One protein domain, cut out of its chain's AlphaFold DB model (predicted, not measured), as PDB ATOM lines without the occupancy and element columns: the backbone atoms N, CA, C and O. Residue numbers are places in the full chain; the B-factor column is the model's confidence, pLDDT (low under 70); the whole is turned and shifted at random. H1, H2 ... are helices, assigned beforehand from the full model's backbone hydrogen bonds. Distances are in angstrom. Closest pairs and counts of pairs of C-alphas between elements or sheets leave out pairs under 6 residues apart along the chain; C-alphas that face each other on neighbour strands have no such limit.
ATOM      1  N   PRO A  11      -7.484 119.380  74.727       94.94
ATOM      2  CA  PRO A  11      -7.095 120.003  75.985       94.94
ATOM      3  C   PRO A  11      -5.808 119.368  76.517       94.94
ATOM      4  O   PRO A  11      -5.749 118.149  76.698       94.94
ATOM      5  N   ILE A  12      -4.793 120.179  76.830       92.50
ATOM      6  CA  ILE A  12      -3.492 119.676  77.310       92.50
ATOM      7  C   ILE A  12      -3.611 118.851  78.603       92.50
ATOM      8  O   ILE A  12      -2.844 117.920  78.833       92.50
ATOM      9  N   ALA A  13      -4.634 119.127  79.417       92.88
ATOM     10  CA  ALA A  13      -4.945 118.364  80.623       92.88
ATOM     11  C   ALA A  13      -5.203 116.868  80.351       92.88
ATOM     12  O   ALA A  13      -4.880 116.043  81.201       92.88
ATOM     13  N   ARG A  14      -5.729 116.499  79.170       95.62
ATOM     14  CA  ARG A  14      -5.914 115.085  78.799       95.62
ATOM     15  C   ARG A  14      -4.582 114.370  78.578       95.62
ATOM     16  O   ARG A  14      -4.436 113.246  79.039       95.62
ATOM     17  N   ILE A  15      -3.609 115.033  77.942       93.81
ATOM     18  CA  ILE A  15      -2.244 114.497  77.795       93.81
ATOM     19  C   ILE A  15      -1.601 114.324  79.165       93.81
ATOM     20  O   ILE A  15      -1.078 113.256  79.458       93.81
ATOM     21  N   ARG A  16      -1.705 115.335  80.036       93.00
ATOM     22  CA  ARG A  16      -1.167 115.245  81.400       93.00
ATOM     23  C   ARG A  16      -1.742 114.055  82.159       93.00
ATOM     24  O   ARG A  16      -0.980 113.274  82.712       93.00
ATOM     25  N   ARG A  17      -3.069 113.891  82.140       94.19
ATOM     26  CA  ARG A  17      -3.737 112.758  82.790       94.19
ATOM     27  C   ARG A  17      -3.257 111.419  82.225       94.19
ATOM     28  O   ARG A  17      -3.013 110.508  83.005       94.19
ATOM     29  N   LEU A  18      -3.116 111.312  80.902       95.25
ATOM     30  CA  LEU A  18      -2.641 110.092  80.247       95.25
ATOM     31  C   LEU A  18      -1.232 109.717  80.724       95.25
ATOM     32  O   LEU A  18      -1.021 108.598  81.175       95.25
ATOM     33  N   TYR A  19      -0.300 110.670  80.705       93.19
ATOM     34  CA  TYR A  19       1.076 110.447  81.160       93.19
ATOM     35  C   TYR A  19       1.162 110.155  82.665       93.19
ATOM     36  O   TYR A  19       1.952 109.318  83.086       93.19
ATOM     37  N   GLN A  20       0.335 110.803  83.489       91.81
ATOM     38  CA  GLN A  20       0.280 110.526  84.928       91.81
ATOM     39  C   GLN A  20      -0.232 109.112  85.223       91.81
ATOM     40  O   GLN A  20       0.346 108.412  86.050       91.81
ATOM     41  N   ALA A  21      -1.298 108.678  84.542       91.25
ATOM     42  CA  ALA A  21      -1.809 107.317  84.673       91.25
ATOM     43  C   ALA A  21      -0.756 106.287  84.235       91.25
ATOM     44  O   ALA A  21      -0.557 105.284  84.920       91.25
ATOM     45  N   ASP A  22      -0.044 106.569  83.143       91.50
ATOM     46  CA  ASP A  22       1.042 105.730  82.640       91.50
ATOM     47  C   ASP A  22       2.202 105.600  83.637       91.50
ATOM     48  O   ASP A  22       2.617 104.487  83.967       91.50
ATOM     49  N   ALA A  23       2.659 106.721  84.204       89.75
ATOM     50  CA  ALA A  23       3.722 106.751  85.210       89.75
ATOM     51  C   ALA A  23       3.356 105.958  86.479       89.75
ATOM     52  O   ALA A  23       4.209 105.301  87.077       89.75
ATOM     53  N   LEU A  24       2.074 105.964  86.860       91.25
ATOM     54  CA  LEU A  24       1.531 105.165  87.963       91.25
ATOM     55  C   LEU A  24       1.236 103.705  87.576       91.25
ATOM     56  O   LEU A  24       0.750 102.939  88.407       91.25
ATOM     57  N   ARG A  25       1.514 103.305  86.327       89.75
ATOM     58  CA  ARG A  25       1.211 101.982  85.750       89.75
ATOM     59  C   ARG A  25      -0.279 101.621  85.768       89.75
ATOM     60  O   ARG A  25      -0.634 100.446  85.704       89.75
ATOM     61  N   LEU A  26      -1.155 102.622  85.791       89.69
ATOM     62  CA  LEU A  26      -2.615 102.484  85.826       89.69
ATOM     63  C   LEU A  26      -3.250 102.402  84.426       89.69
ATOM     64  O   LEU A  26      -4.389 102.829  84.280       89.69
ATOM     65  N   ARG A  27      -2.508 101.903  83.420       91.56
ATOM     66  CA  ARG A  27      -2.872 101.782  81.987       91.56
ATOM     67  C   ARG A  27      -4.345 102.118  81.684       91.56
ATOM     68  O   ARG A  27      -5.227 101.283  81.854       91.56
ATOM     69  N   ASP A  28      -4.591 103.350  81.238       94.69
ATOM     70  CA  ASP A  28      -5.931 103.855  80.899       94.69
ATOM     71  C   ASP A  28      -6.137 103.733  79.375       94.69
ATOM     72  O   ASP A  28      -5.915 104.681  78.617       94.69
ATOM     73  N   ASP A  29      -6.477 102.523  78.910       94.81
ATOM     74  CA  ASP A  29      -6.662 102.199  77.484       94.81
ATOM     75  C   ASP A  29      -7.754 103.046  76.810       94.81
ATOM     76  O   ASP A  29      -7.627 103.423  75.637       94.81
ATOM     77  N   ASP A  30      -8.808 103.388  77.555       95.88
ATOM     78  CA  ASP A  30      -9.910 104.219  77.074       95.88
ATOM     79  C   ASP A  30      -9.443 105.658  76.846       95.88
ATOM     80  O   ASP A  30      -9.675 106.229  75.773       95.88
ATOM     81  N   LEU A  31      -8.727 106.242  77.815       96.56
ATOM     82  CA  LEU A  31      -8.148 107.575  77.662       96.56
ATOM     83  C   LEU A  31      -7.110 107.609  76.542       96.56
ATOM     84  O   LEU A  31      -7.114 108.551  75.748       96.56
ATOM     85  N   LEU A  32      -6.242 106.598  76.454       96.88
ATOM     86  CA  LEU A  32      -5.252 106.478  75.384       96.88
ATOM     87  C   LEU A  32      -5.924 106.459  74.008       96.88
ATOM     88  O   LEU A  32      -5.493 107.161  73.086       96.88
ATOM     89  N   THR A  33      -6.996 105.681  73.878       96.25
ATOM     90  CA  THR A  33      -7.764 105.551  72.639       96.25
ATOM     91  C   THR A  33      -8.476 106.860  72.282       96.25
ATOM     92  O   THR A  33      -8.358 107.317  71.142       96.25
ATOM     93  N   ASP A  34      -9.156 107.516  73.230       96.88
ATOM     94  CA  ASP A  34      -9.812 108.818  73.006       96.88
ATOM     95  C   ASP A  34      -8.797 109.898  72.602       96.88
ATOM     96  O   ASP A  34      -8.979 110.588  71.595       96.88
ATOM     97  N   VAL A  35      -7.695 110.022  73.348       97.31
ATOM     98  CA  VAL A  35      -6.626 110.989  73.065       97.31
ATOM     99  C   VAL A  35      -6.041 110.758  71.680       97.31
ATOM    100  O   VAL A  35      -5.939 111.700  70.889       97.31
ATOM    101  N   GLY A  36      -5.669 109.521  71.366       97.31
ATOM    102  CA  GLY A  36      -5.007 109.222  70.110       97.31
ATOM    103  C   GLY A  36      -5.902 109.435  68.895       97.31
ATOM    104  O   GLY A  36      -5.474 110.089  67.946       97.31
ATOM    105  N   TRP A  37      -7.169 109.010  68.934       97.62
ATOM    106  CA  TRP A  37      -8.093 109.268  67.823       97.62
ATOM    107  C   TRP A  37      -8.432 110.752  67.649       97.62
ATOM    108  O   TRP A  37      -8.554 111.215  66.512       97.62
ATOM    109  N   ARG A  38      -8.517 111.534  68.736       97.81
ATOM    110  CA  ARG A  38      -8.656 113.000  68.643       97.81
ATOM    111  C   ARG A  38      -7.446 113.641  67.977       97.81
ATOM    112  O   ARG A  38      -7.620 114.501  67.113       97.81
ATOM    113  N   LEU A  39      -6.239 113.215  68.351       97.19
ATOM    114  CA  LEU A  39      -5.007 113.671  67.708       97.19
ATOM    115  C   LEU A  39      -5.003 113.286  66.227       97.19
ATOM    116  O   LEU A  39      -4.753 114.153  65.399       97.19
ATOM    117  N   VAL A  40      -5.366 112.049  65.867       97.69
ATOM    118  CA  VAL A  40      -5.449 111.607  64.461       97.69
ATOM    119  C   VAL A  40      -6.400 112.495  63.666       97.69
ATOM    120  O   VAL A  40      -6.014 113.019  62.621       97.69
ATOM    121  N   ALA A  41      -7.623 112.703  64.163       97.12
ATOM    122  CA  ALA A  41      -8.617 113.535  63.493       97.12
ATOM    123  C   ALA A  41      -8.103 114.969  63.293       97.12
ATOM    124  O   ALA A  41      -8.207 115.529  62.202       97.12
ATOM    125  N   ARG A  42      -7.471 115.540  64.324       96.75
ATOM    126  CA  ARG A  42      -6.919 116.892  64.267       96.75
ATOM    127  C   ARG A  42      -5.739 117.011  63.307       96.75
ATOM    128  O   ARG A  42      -5.705 117.943  62.505       96.75
ATOM    129  N   CYS A  43      -4.796 116.074  63.350       95.75
ATOM    130  CA  CYS A  43      -3.668 116.008  62.425       95.75
ATOM    131  C   CYS A  43      -4.154 115.897  60.973       95.75
ATOM    132  O   CYS A  43      -3.660 116.616  60.104       95.75
ATOM    133  N   ALA A  44      -5.153 115.047  60.715       96.00
ATOM    134  CA  ALA A  44      -5.731 114.866  59.388       96.00
ATOM    135  C   ALA A  44      -6.343 116.165  58.842       96.00
ATOM    136  O   ALA A  44      -6.106 116.507  57.685       96.00
ATOM    137  N   ASP A  45      -7.056 116.929  59.672       96.31
ATOM    138  CA  ASP A  45      -7.628 118.213  59.257       96.31
ATOM    139  C   ASP A  45      -6.562 119.273  58.966       96.31
ATOM    140  O   ASP A  45      -6.671 119.998  57.974       96.31
ATOM    141  N   VAL A  46      -5.499 119.340  59.776       94.81
ATOM    142  CA  VAL A  46      -4.362 120.246  59.529       94.81
ATOM    143  C   VAL A  46      -3.690 119.916  58.195       94.81
ATOM    144  O   VAL A  46      -3.381 120.820  57.414       94.81
ATOM    145  N   LEU A  47      -3.472 118.629  57.909       94.62
ATOM    146  CA  LEU A  47      -2.882 118.170  56.650       94.62
ATOM    147  C   LEU A  47      -3.796 118.472  55.457       94.62
ATOM    148  O   LEU A  47      -3.324 119.015  54.459       94.62
ATOM    149  N   MET A  48      -5.094 118.189  55.585       95.44
ATOM    150  CA  MET A  48      -6.108 118.434  54.556       95.44
ATOM    151  C   MET A  48      -6.199 119.921  54.198       95.44
ATOM    152  O   MET A  48      -6.070 120.282  53.025       95.44
ATOM    153  N   VAL A  49      -6.343 120.799  55.197       94.50
ATOM    154  CA  VAL A  49      -6.370 122.252  54.971       94.50
ATOM    155  C   VAL A  49      -5.061 122.699  54.343       94.50
ATOM    156  O   VAL A  49      -5.083 123.405  53.341       94.50
ATOM    157  N   SER A  50      -3.919 122.227  54.850       92.38
ATOM    158  CA  SER A  50      -2.599 122.558  54.297       92.38
ATOM    159  C   SER A  50      -2.392 122.074  52.858       92.38
ATOM    160  O   SER A  50      -1.487 122.577  52.196       92.38
ATOM    161  N   ALA A  51      -3.194 121.123  52.379       92.81
ATOM    162  CA  ALA A  51      -3.189 120.604  51.015       92.81
ATOM    163  C   ALA A  51      -4.265 121.248  50.118       92.81
ATOM    164  O   ALA A  51      -4.523 120.739  49.027       92.81
ATOM    165  N   SER A  52      -4.898 122.346  50.550       94.44
ATOM    166  CA  SER A  52      -5.978 123.006  49.794       94.44
ATOM    167  C   SER A  52      -7.134 122.040  49.495       94.44
ATOM    168  O   SER A  52      -7.617 121.936  48.365       94.44
ATOM    169  N   GLN A  53      -7.533 121.264  50.503       95.94
ATOM    170  CA  GLN A  53      -8.629 120.307  50.415       95.94
ATOM    171  C   GLN A  53      -9.686 120.583  51.483       95.94
ATOM    172  O   GLN A  53      -9.403 121.122  52.551       95.94
ATOM    173  N   GLY A 101      -0.656 124.264  58.737       77.50
ATOM    174  CA  GLY A 101       0.426 123.445  59.301       77.50
ATOM    175  C   GLY A 101       1.702 123.397  58.458       77.50
ATOM    176  O   GLY A 101       2.304 122.331  58.344       77.50
ATOM    177  N   THR A 102       2.125 124.510  57.846       69.88
ATOM    178  CA  THR A 102       3.288 124.578  56.927       69.88
ATOM    179  C   THR A 102       4.560 123.921  57.462       69.88
ATOM    180  O   THR A 102       5.265 123.285  56.689       69.88
ATOM    181  N   ASN A 103       4.803 123.990  58.772       68.88
ATOM    182  CA  ASN A 103       6.015 123.463  59.414       68.88
ATOM    183  C   ASN A 103       5.778 122.188  60.248       68.88
ATOM    184  O   ASN A 103       6.611 121.841  61.078       68.88
ATOM    185  N   ALA A 104       4.630 121.527  60.075       75.56
ATOM    186  CA  ALA A 104       4.209 120.380  60.883       75.56
ATOM    187  C   ALA A 104       3.864 119.135  60.044       75.56
ATOM    188  O   ALA A 104       3.501 118.104  60.596       75.56
ATOM    189  N   ARG A 105       3.946 119.206  58.708       84.88
ATOM    190  CA  ARG A 105       3.381 118.172  57.824       84.88
ATOM    191  C   ARG A 105       3.972 116.779  58.038       84.88
ATOM    192  O   ARG A 105       3.215 115.819  58.094       84.88
ATOM    193  N   GLU A 106       5.290 116.674  58.164       88.50
ATOM    194  CA  GLU A 106       5.973 115.386  58.316       88.50
ATOM    195  C   GLU A 106       5.579 114.647  59.611       88.50
ATOM    196  O   GLU A 106       5.034 113.547  59.501       88.50
ATOM    197  N   PRO A 107       5.735 115.223  60.825       89.75
ATOM    198  CA  PRO A 107       5.362 114.521  62.055       89.75
ATOM    199  C   PRO A 107       3.856 114.232  62.144       89.75
ATOM    200  O   PRO A 107       3.464 113.162  62.609       89.75
ATOM    201  N   LEU A 108       3.002 115.140  61.653       92.31
ATOM    202  CA  LEU A 108       1.553 114.912  61.610       92.31
ATOM    203  C   LEU A 108       1.192 113.765  60.655       92.31
ATOM    204  O   LEU A 108       0.362 112.922  60.993       92.31
ATOM    205  N   GLY A 109       1.816 113.723  59.474       93.38
ATOM    206  CA  GLY A 109       1.590 112.684  58.470       93.38
ATOM    207  C   GLY A 109       2.033 111.309  58.957       93.38
ATOM    208  O   GLY A 109       1.268 110.350  58.856       93.38
ATOM    209  N   ALA A 110       3.225 111.226  59.555       93.31
ATOM    210  CA  ALA A 110       3.739 109.992  60.140       93.31
ATOM    211  C   ALA A 110       2.810 109.451  61.237       93.31
ATOM    212  O   ALA A 110       2.499 108.259  61.252       93.31
ATOM    213  N   PHE A 111       2.308 110.325  62.118       95.69
ATOM    214  CA  PHE A 111       1.376 109.934  63.175       95.69
ATOM    215  C   PHE A 111       0.052 109.392  62.615       95.69
ATOM    216  O   PHE A 111      -0.366 108.296  62.987       95.69
ATOM    217  N   VAL A 112      -0.586 110.106  61.677       96.31
ATOM    218  CA  VAL A 112      -1.860 109.667  61.068       96.31
ATOM    219  C   VAL A 112      -1.710 108.326  60.349       96.31
ATOM    220  O   VAL A 112      -2.593 107.479  60.455       96.31
ATOM    221  N   ALA A 113      -0.598 108.113  59.641       95.19
ATOM    222  CA  ALA A 113      -0.367 106.884  58.886       95.19
ATOM    223  C   ALA A 113      -0.168 105.648  59.780       95.19
ATOM    224  O   ALA A 113      -0.487 104.536  59.364       95.19
ATOM    225  N   THR A 114       0.366 105.830  60.990       95.62
ATOM    226  CA  THR A 114       0.833 104.721  61.838       95.62
ATOM    227  C   THR A 114      -0.066 104.430  63.038       95.62
ATOM    228  O   THR A 114      -0.103 103.286  63.483       95.62
ATOM    229  N   TYR A 115      -0.835 105.404  63.542       95.88
ATOM    230  CA  TYR A 115      -1.617 105.229  64.774       95.88
ATOM    231  C   TYR A 115      -2.658 104.102  64.688       95.88
ATOM    232  O   TYR A 115      -2.782 103.311  65.621       95.88
ATOM    233  N   SER A 116      -3.359 103.963  63.559       91.50
ATOM    234  CA  SER A 116      -4.356 102.897  63.363       91.50
ATOM    235  C   SER A 116      -3.755 101.488  63.319       91.50
ATOM    236  O   SER A 116      -4.474 100.515  63.528       91.50
ATOM    237  N   GLN A 117      -2.450 101.375  63.057       93.94
ATOM    238  CA  GLN A 117      -1.728 100.103  62.974       93.94
ATOM    239  C   GLN A 117      -1.150  99.678  64.333       93.94
ATOM    240  O   GLN A 117      -0.735  98.533  64.499       93.94
ATOM    241  N   ALA A 118      -1.112 100.581  65.319       94.31
ATOM    242  CA  ALA A 118      -0.587 100.287  66.644       94.31
ATOM    243  C   ALA A 118      -1.573  99.413  67.441       94.31
ATOM    244  O   ALA A 118      -2.651  99.859  67.853       94.31
ATOM    245  N   ALA A 119      -1.172  98.159  67.659       90.38
ATOM    246  CA  ALA A 119      -1.995  97.136  68.299       90.38
ATOM    247  C   ALA A 119      -1.882  97.103  69.833       90.38
ATOM    248  O   ALA A 119      -2.778  96.570  70.480       90.38
ATOM    249  N   SER A 120      -0.816  97.661  70.417       94.50
ATOM    250  CA  SER A 120      -0.605  97.663  71.870       94.50
ATOM    251  C   SER A 120      -0.674  99.060  72.480       94.50
ATOM    252  O   SER A 120      -0.451 100.073  71.805       94.50
ATOM    253  N   TYR A 121      -0.943  99.087  73.783       95.19
ATOM    254  CA  TYR A 121      -0.907 100.286  74.610       95.19
ATOM    255  C   TYR A 121       0.452 101.001  74.487       95.19
ATOM    256  O   TYR A 121       0.507 102.185  74.162       95.19
ATOM    257  N   GLU A 122       1.561 100.268  74.624       95.06
ATOM    258  CA  GLU A 122       2.921 100.819  74.562       95.06
ATOM    259  C   GLU A 122       3.240 101.404  73.184       95.06
ATOM    260  O   GLU A 122       3.841 102.473  73.081       95.06
ATOM    261  N   ALA A 123       2.810 100.736  72.109       96.06
ATOM    262  CA  ALA A 123       3.017 101.225  70.751       96.06
ATOM    263  C   ALA A 123       2.259 102.538  70.509       96.06
ATOM    264  O   ALA A 123       2.798 103.465  69.905       96.06
ATOM    265  N   ARG A 124       1.023 102.647  71.007       97.06
ATOM    266  CA  ARG A 124       0.220 103.875  70.909       97.06
ATOM    267  C   ARG A 124       0.791 105.003  71.764       97.06
ATOM    268  O   ARG A 124       0.874 106.127  71.272       97.06
ATOM    269  N   MET A 125       1.228 104.706  72.989       96.06
ATOM    270  CA  MET A 125       1.919 105.670  73.853       96.06
ATOM    271  C   MET A 125       3.180 106.208  73.177       96.06
ATOM    272  O   MET A 125       3.356 107.419  73.101       96.06
ATOM    273  N   LEU A 126       3.999 105.338  72.578       95.38
ATOM    274  CA  LEU A 126       5.203 105.742  71.852       95.38
ATOM    275  C   LEU A 126       4.899 106.653  70.652       95.38
ATOM    276  O   LEU A 126       5.654 107.582  70.365       95.38
ATOM    277  N   LEU A 127       3.808 106.405  69.925       96.31
ATOM    278  CA  LEU A 127       3.399 107.273  68.817       96.31
ATOM    279  C   LEU A 127       2.939 108.649  69.303       96.31
ATOM    280  O   LEU A 127       3.275 109.653  68.673       96.31
ATOM    281  N   ILE A 128       2.197 108.703  70.413       95.19
ATOM    282  CA  ILE A 128       1.824 109.973  71.048       95.19
ATOM    283  C   ILE A 128       3.084 110.701  71.503       95.19
ATOM    284  O   ILE A 128       3.248 111.870  71.169       95.19
ATOM    285  N   ASP A 129       4.010 110.011  72.162       93.44
ATOM    286  CA  ASP A 129       5.255 110.596  72.647       93.44
ATOM    287  C   ASP A 129       6.111 111.186  71.524       93.44
ATOM    288  O   ASP A 129       6.535 112.337  71.596       93.44
ATOM    289  N   ARG A 130       6.258 110.475  70.400       92.94
ATOM    290  CA  ARG A 130       6.941 111.008  69.208       92.94
ATOM    291  C   ARG A 130       6.272 112.267  68.662       92.94
ATOM    292  O   ARG A 130       6.965 113.194  68.239       92.94
ATOM    293  N   LEU A 131       4.938 112.313  68.663       93.00
ATOM    294  CA  LEU A 131       4.194 113.497  68.236       93.00
ATOM    295  C   LEU A 131       4.388 114.668  69.212       93.00
ATOM    296  O   LEU A 131       4.559 115.804  68.769       93.00
ATOM    297  N   ILE A 132       4.408 114.400  70.521       90.44
ATOM    298  CA  ILE A 132       4.723 115.392  71.555       90.44
ATOM    299  C   ILE A 132       6.160 115.893  71.397       90.44
ATOM    300  O   ILE A 132       6.380 117.099  71.363       90.44
ATOM    301  N   ASN A 133       7.135 115.015  71.177       88.44
ATOM    302  CA  ASN A 133       8.520 115.402  70.922       88.44
ATOM    303  C   ASN A 133       8.648 116.345  69.707       88.44
ATOM    304  O   ASN A 133       9.394 117.325  69.743       88.44
ATOM    305  N   ALA A 134       7.849 116.131  68.654       86.50
ATOM    306  CA  ALA A 134       7.802 117.031  67.500       86.50
ATOM    307  C   ALA A 134       7.311 118.455  67.845       86.50
ATOM    308  O   ALA A 134       7.625 119.419  67.139       86.50
ATOM    309  N   VAL A 135       6.566 118.634  68.942       82.88
ATOM    310  CA  VAL A 135       6.225 119.967  69.465       82.88
ATOM    311  C   VAL A 135       7.479 120.707  69.913       82.88
ATOM    312  O   VAL A 135       7.635 121.883  69.572       82.88
ATOM    313  N   HIS A 136       8.379 120.030  70.627       79.75
ATOM    314  CA  HIS A 136       9.613 120.627  71.132       79.75
ATOM    315  C   HIS A 136      10.572 120.960  69.983       79.75
ATOM    316  O   HIS A 136      11.031 122.097  69.869       79.75
ATOM    317  N   THR A 137      10.797 120.026  69.053       82.31
ATOM    318  CA  THR A 137      11.751 120.224  67.944       82.31
ATOM    319  C   THR A 137      11.306 121.282  66.932       82.31
ATOM    320  O   THR A 137      12.135 121.912  66.277       82.31
ATOM    321  N   THR A 138      10.001 121.548  66.823       77.75
ATOM    322  CA  THR A 138       9.461 122.605  65.950       77.75
ATOM    323  C   THR A 138       9.330 123.968  66.636       77.75
ATOM    324  O   THR A 138       8.758 124.892  66.046       77.75
ATOM    325  N   GLY A 139       9.832 124.119  67.867       73.50
ATOM    326  CA  GLY A 139       9.729 125.358  68.642       73.50
ATOM    327  C   GLY A 139       8.282 125.727  68.986       73.50
ATOM    328  O   GLY A 139       7.912 126.899  68.945       73.50
ATOM    329  N   GLY A 140       7.423 124.734  69.238       74.62
ATOM    330  CA  GLY A 140       6.037 124.952  69.659       74.62
ATOM    331  C   GLY A 140       5.040 125.273  68.545       74.62
ATOM    332  O   GLY A 140       3.872 125.558  68.834       74.62
ATOM    333  N   ARG A 141       5.453 125.231  67.272       75.06
ATOM    334  CA  ARG A 141       4.552 125.491  66.135       75.06
ATOM    335  C   ARG A 141       3.456 124.434  66.035       75.06
ATOM    336  O   ARG A 141       2.285 124.792  65.949       75.06
ATOM    337  N   VAL A 142       3.828 123.158  66.161       82.25
ATOM    338  CA  VAL A 142       2.888 122.023  66.172       82.25
ATOM    339  C   VAL A 142       1.904 122.124  67.344       82.25
ATOM    340  O   VAL A 142       0.723 121.817  67.181       82.25
ATOM    341  N   ALA A 143       2.338 122.639  68.504       85.00
ATOM    342  CA  ALA A 143       1.465 122.781  69.671       85.00
ATOM    343  C   ALA A 143       0.227 123.637  69.384       85.00
ATOM    344  O   ALA A 143      -0.862 123.292  69.835       85.00
ATOM    345  N   ARG A 144       0.361 124.713  68.594       86.75
ATOM    346  CA  ARG A 144      -0.787 125.565  68.236       86.75
ATOM    347  C   ARG A 144      -1.821 124.813  67.426       86.75
ATOM    348  O   ARG A 144      -3.009 125.078  67.586       86.75
ATOM    349  N   ASN A 145      -1.382 123.911  66.555       90.25
ATOM    350  CA  ASN A 145      -2.287 123.135  65.727       90.25
ATOM    351  C   ASN A 145      -3.052 122.099  66.561       90.25
ATOM    352  O   ASN A 145      -4.219 121.848  66.265       90.25
ATOM    353  N   LEU A 146      -2.418 121.525  67.589       92.38
ATOM    354  CA  LEU A 146      -2.929 120.353  68.304       92.38
ATOM    355  C   LEU A 146      -3.625 120.660  69.626       92.38
ATOM    356  O   LEU A 146      -4.621 120.005  69.924       92.38
ATOM    357  N   PHE A 147      -3.138 121.627  70.407       93.44
ATOM    358  CA  PHE A 147      -3.541 121.796  71.805       93.44
ATOM    359  C   PHE A 147      -4.255 123.116  72.081       93.44
ATOM    360  O   PHE A 147      -3.967 124.157  71.485       93.44
ATOM    361  N   GLU A 148      -5.205 123.070  73.010       92.69
ATOM    362  CA  GLU A 148      -5.847 124.268  73.550       92.69
ATOM    363  C   GLU A 148      -4.869 125.085  74.412       92.69
ATOM    364  O   GLU A 148      -4.014 124.532  75.103       92.69
ATOM    365  N   GLY A 149      -5.030 126.413  74.401       87.00
ATOM    366  CA  GLY A 149      -4.197 127.343  75.169       87.00
ATOM    367  C   GLY A 149      -3.071 127.997  74.361       87.00
ATOM    368  O   GLY A 149      -2.969 127.850  73.140       87.00
ATOM    369  N   ARG A 150      -2.236 128.790  75.046       85.00
ATOM    370  CA  ARG A 150      -1.067 129.442  74.430       85.00
ATOM    371  C   ARG A 150       0.070 128.430  74.277       85.00
ATOM    372  O   ARG A 150       0.304 127.646  75.190       85.00
ATOM    373  N   SER A 151       0.844 128.506  73.190       83.88
ATOM    374  CA  SER A 151       1.994 127.609  72.960       83.88
ATOM    375  C   SER A 151       2.943 127.515  74.147       83.88
ATOM    376  O   SER A 151       3.353 126.420  74.499       83.88
ATOM    377  N   SER A 152       3.271 128.644  74.780       84.50
ATOM    378  CA  SER A 152       4.169 128.664  75.937       84.50
ATOM    379  C   SER A 152       3.610 127.889  77.130       84.50
ATOM    380  O   SER A 152       4.357 127.192  77.804       84.50
ATOM    381  N   GLN A 153       2.297 127.961  77.364       87.06
ATOM    382  CA  GLN A 153       1.631 127.207  78.429       87.06
ATOM    383  C   GLN A 153       1.591 125.712  78.112       87.06
ATOM    384  O   GLN A 153       1.771 124.897  79.007       87.06
ATOM    385  N   VAL A 154       1.370 125.360  76.844       86.75
ATOM    386  CA  VAL A 154       1.392 123.966  76.385       86.75
ATOM    387  C   VAL A 154       2.786 123.372  76.557       86.75
ATOM    388  O   VAL A 154       2.905 122.309  77.147       86.75
ATOM    389  N   ILE A 155       3.830 124.067  76.101       85.62
ATOM    390  CA  ILE A 155       5.221 123.614  76.237       85.62
ATOM    391  C   ILE A 155       5.582 123.456  77.715       85.62
ATOM    392  O   ILE A 155       5.996 122.376  78.106       85.62
ATOM    393  N   ALA A 156       5.310 124.462  78.553       86.88
ATOM    394  CA  ALA A 156       5.585 124.374  79.987       86.88
ATOM    395  C   ALA A 156       4.841 123.207  80.666       86.88
ATOM    396  O   ALA A 156       5.382 122.550  81.551       86.88
ATOM    397  N   ALA A 157       3.602 122.930  80.249       86.75
ATOM    398  CA  ALA A 157       2.833 121.799  80.760       86.75
ATOM    399  C   ALA A 157       3.406 120.442  80.324       86.75
ATOM    400  O   ALA A 157       3.298 119.487  81.086       86.75
ATOM    401  N   LEU A 158       3.979 120.353  79.121       84.19
ATOM    402  CA  LEU A 158       4.659 119.154  78.626       84.19
ATOM    403  C   LEU A 158       6.022 118.967  79.307       84.19
ATOM    404  O   LEU A 158       6.324 117.864  79.749       84.19
ATOM    405  N   ASP A 159       6.796 120.041  79.480       84.44
ATOM    406  CA  ASP A 159       8.094 120.014  80.165       84.44
ATOM    407  C   ASP A 159       7.955 119.536  81.621       84.44
ATOM    408  O   ASP A 159       8.769 118.749  82.101       84.44
ATOM    409  N   ALA A 160       6.886 119.946  82.315       83.75
ATOM    410  CA  ALA A 160       6.602 119.487  83.676       83.75
ATOM    411  C   ALA A 160       6.414 117.959  83.765       83.75
ATOM    412  O   ALA A 160       6.844 117.347  84.738       83.75
ATOM    413  N   LEU A 161       5.845 117.323  82.730       78.00
ATOM    414  CA  LEU A 161       5.683 115.862  82.693       78.00
ATOM    415  C   LEU A 161       7.031 115.135  82.578       78.00
ATOM    416  O   LEU A 161       7.195 114.052  83.137       78.00
ATOM    417  N   ALA A 162       8.003 115.727  81.878       65.06
ATOM    418  CA  ALA A 162       9.342 115.158  81.745       65.06
ATOM    419  C   ALA A 162      10.129 115.220  83.068       65.06
ATOM    420  O   ALA A 162      10.881 114.297  83.387       65.06
ATOM    421  N   VAL A 163       9.930 116.284  83.856       58.78
ATOM    422  CA  VAL A 163      10.561 116.448  85.175       58.78
ATOM    423  C   VAL A 163       9.951 115.498  86.206       58.78
ATOM    424  O   VAL A 163      10.704 114.831  86.917       58.78
ATOM    425  N   ASP A 164       8.623 115.361  86.242       56.91
ATOM    426  CA  ASP A 164       7.925 114.499  87.208       56.91
ATOM    427  C   ASP A 164       8.311 113.011  87.046       56.91
ATOM    428  O   ASP A 164       8.474 112.296  88.035       56.91
ATOM    429  N   CYS A 165       8.579 112.550  85.816       49.47
ATOM    430  CA  CYS A 165       9.111 111.202  85.559       49.47
ATOM    431  C   CYS A 165      10.548 110.990  86.077       49.47
ATOM    432  O   CYS A 165      10.934 109.859  86.373       49.47
ATOM    433  N   SER A 166      11.355 112.049  86.201       46.84
ATOM    434  CA  SER A 166      12.743 111.950  86.685       46.84
ATOM    435  C   SER A 166      12.864 111.854  88.213       46.84
ATOM    436  O   SER A 166      13.915 111.455  88.711       46.84
ATOM    437  N   GLN A 167      11.795 112.189  88.947       44.78
ATOM    438  CA  GLN A 167      11.758 112.220  90.415       44.78
ATOM    439  C   GLN A 167      10.979 111.053  91.042       44.78
ATOM    440  O   GLN A 167      10.848 110.995  92.265       44.78
TER     441      GLN A 167
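What this domain is: This is residues 11 to 53 and 101 to 167 of the 172 residues of an uncharacterized protein of Chloroflexi bacterium (UniProt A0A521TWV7). Long H2 and the hairpin H3-H4 pack as an up-and-down bundle, each helix running against the one before; H1 folds against H2's first half, H6 lies alongside H1, and short H5 crosses H2. The 110 printed residues, all helix in class, have six named helices, H1 to H6 in order, and no named strand. The whole is compact, radius of gyration of the C-alphas 13.5 A, spanning 43 by 32 by 19 A.

How they stand to each other: H2, residues 29 to 50, is the hub; it touches H3, residues 105 to 115, at 39 degrees, steep, closest C-alphas Val 40 and Val 112, 5.3 A. H6, residues 151 to 166, touches H1, residues 12 to 23, closest C-alphas Val 154 and Ile 12, 6.6 A. O i to N i+4 pairs are within hydrogen-bond range throughout H1, H2 and H3.

Where its parts are: H2 measures 31.1 A from C-alpha 29 (-6.662, 102.199, 77.484). H4, residues 121 to 137, measures 24.5 A; H5 is residues 141 to 146. H6 ends at C-alpha 166 (12.743, 111.950, 86.685).

The domain as a whole: Residues 54 to 100 are cut out; C-alphas 53 and 101 are 13.1 A apart. pLDDT is under 70 at residues 102 to 103 and 162 to 167.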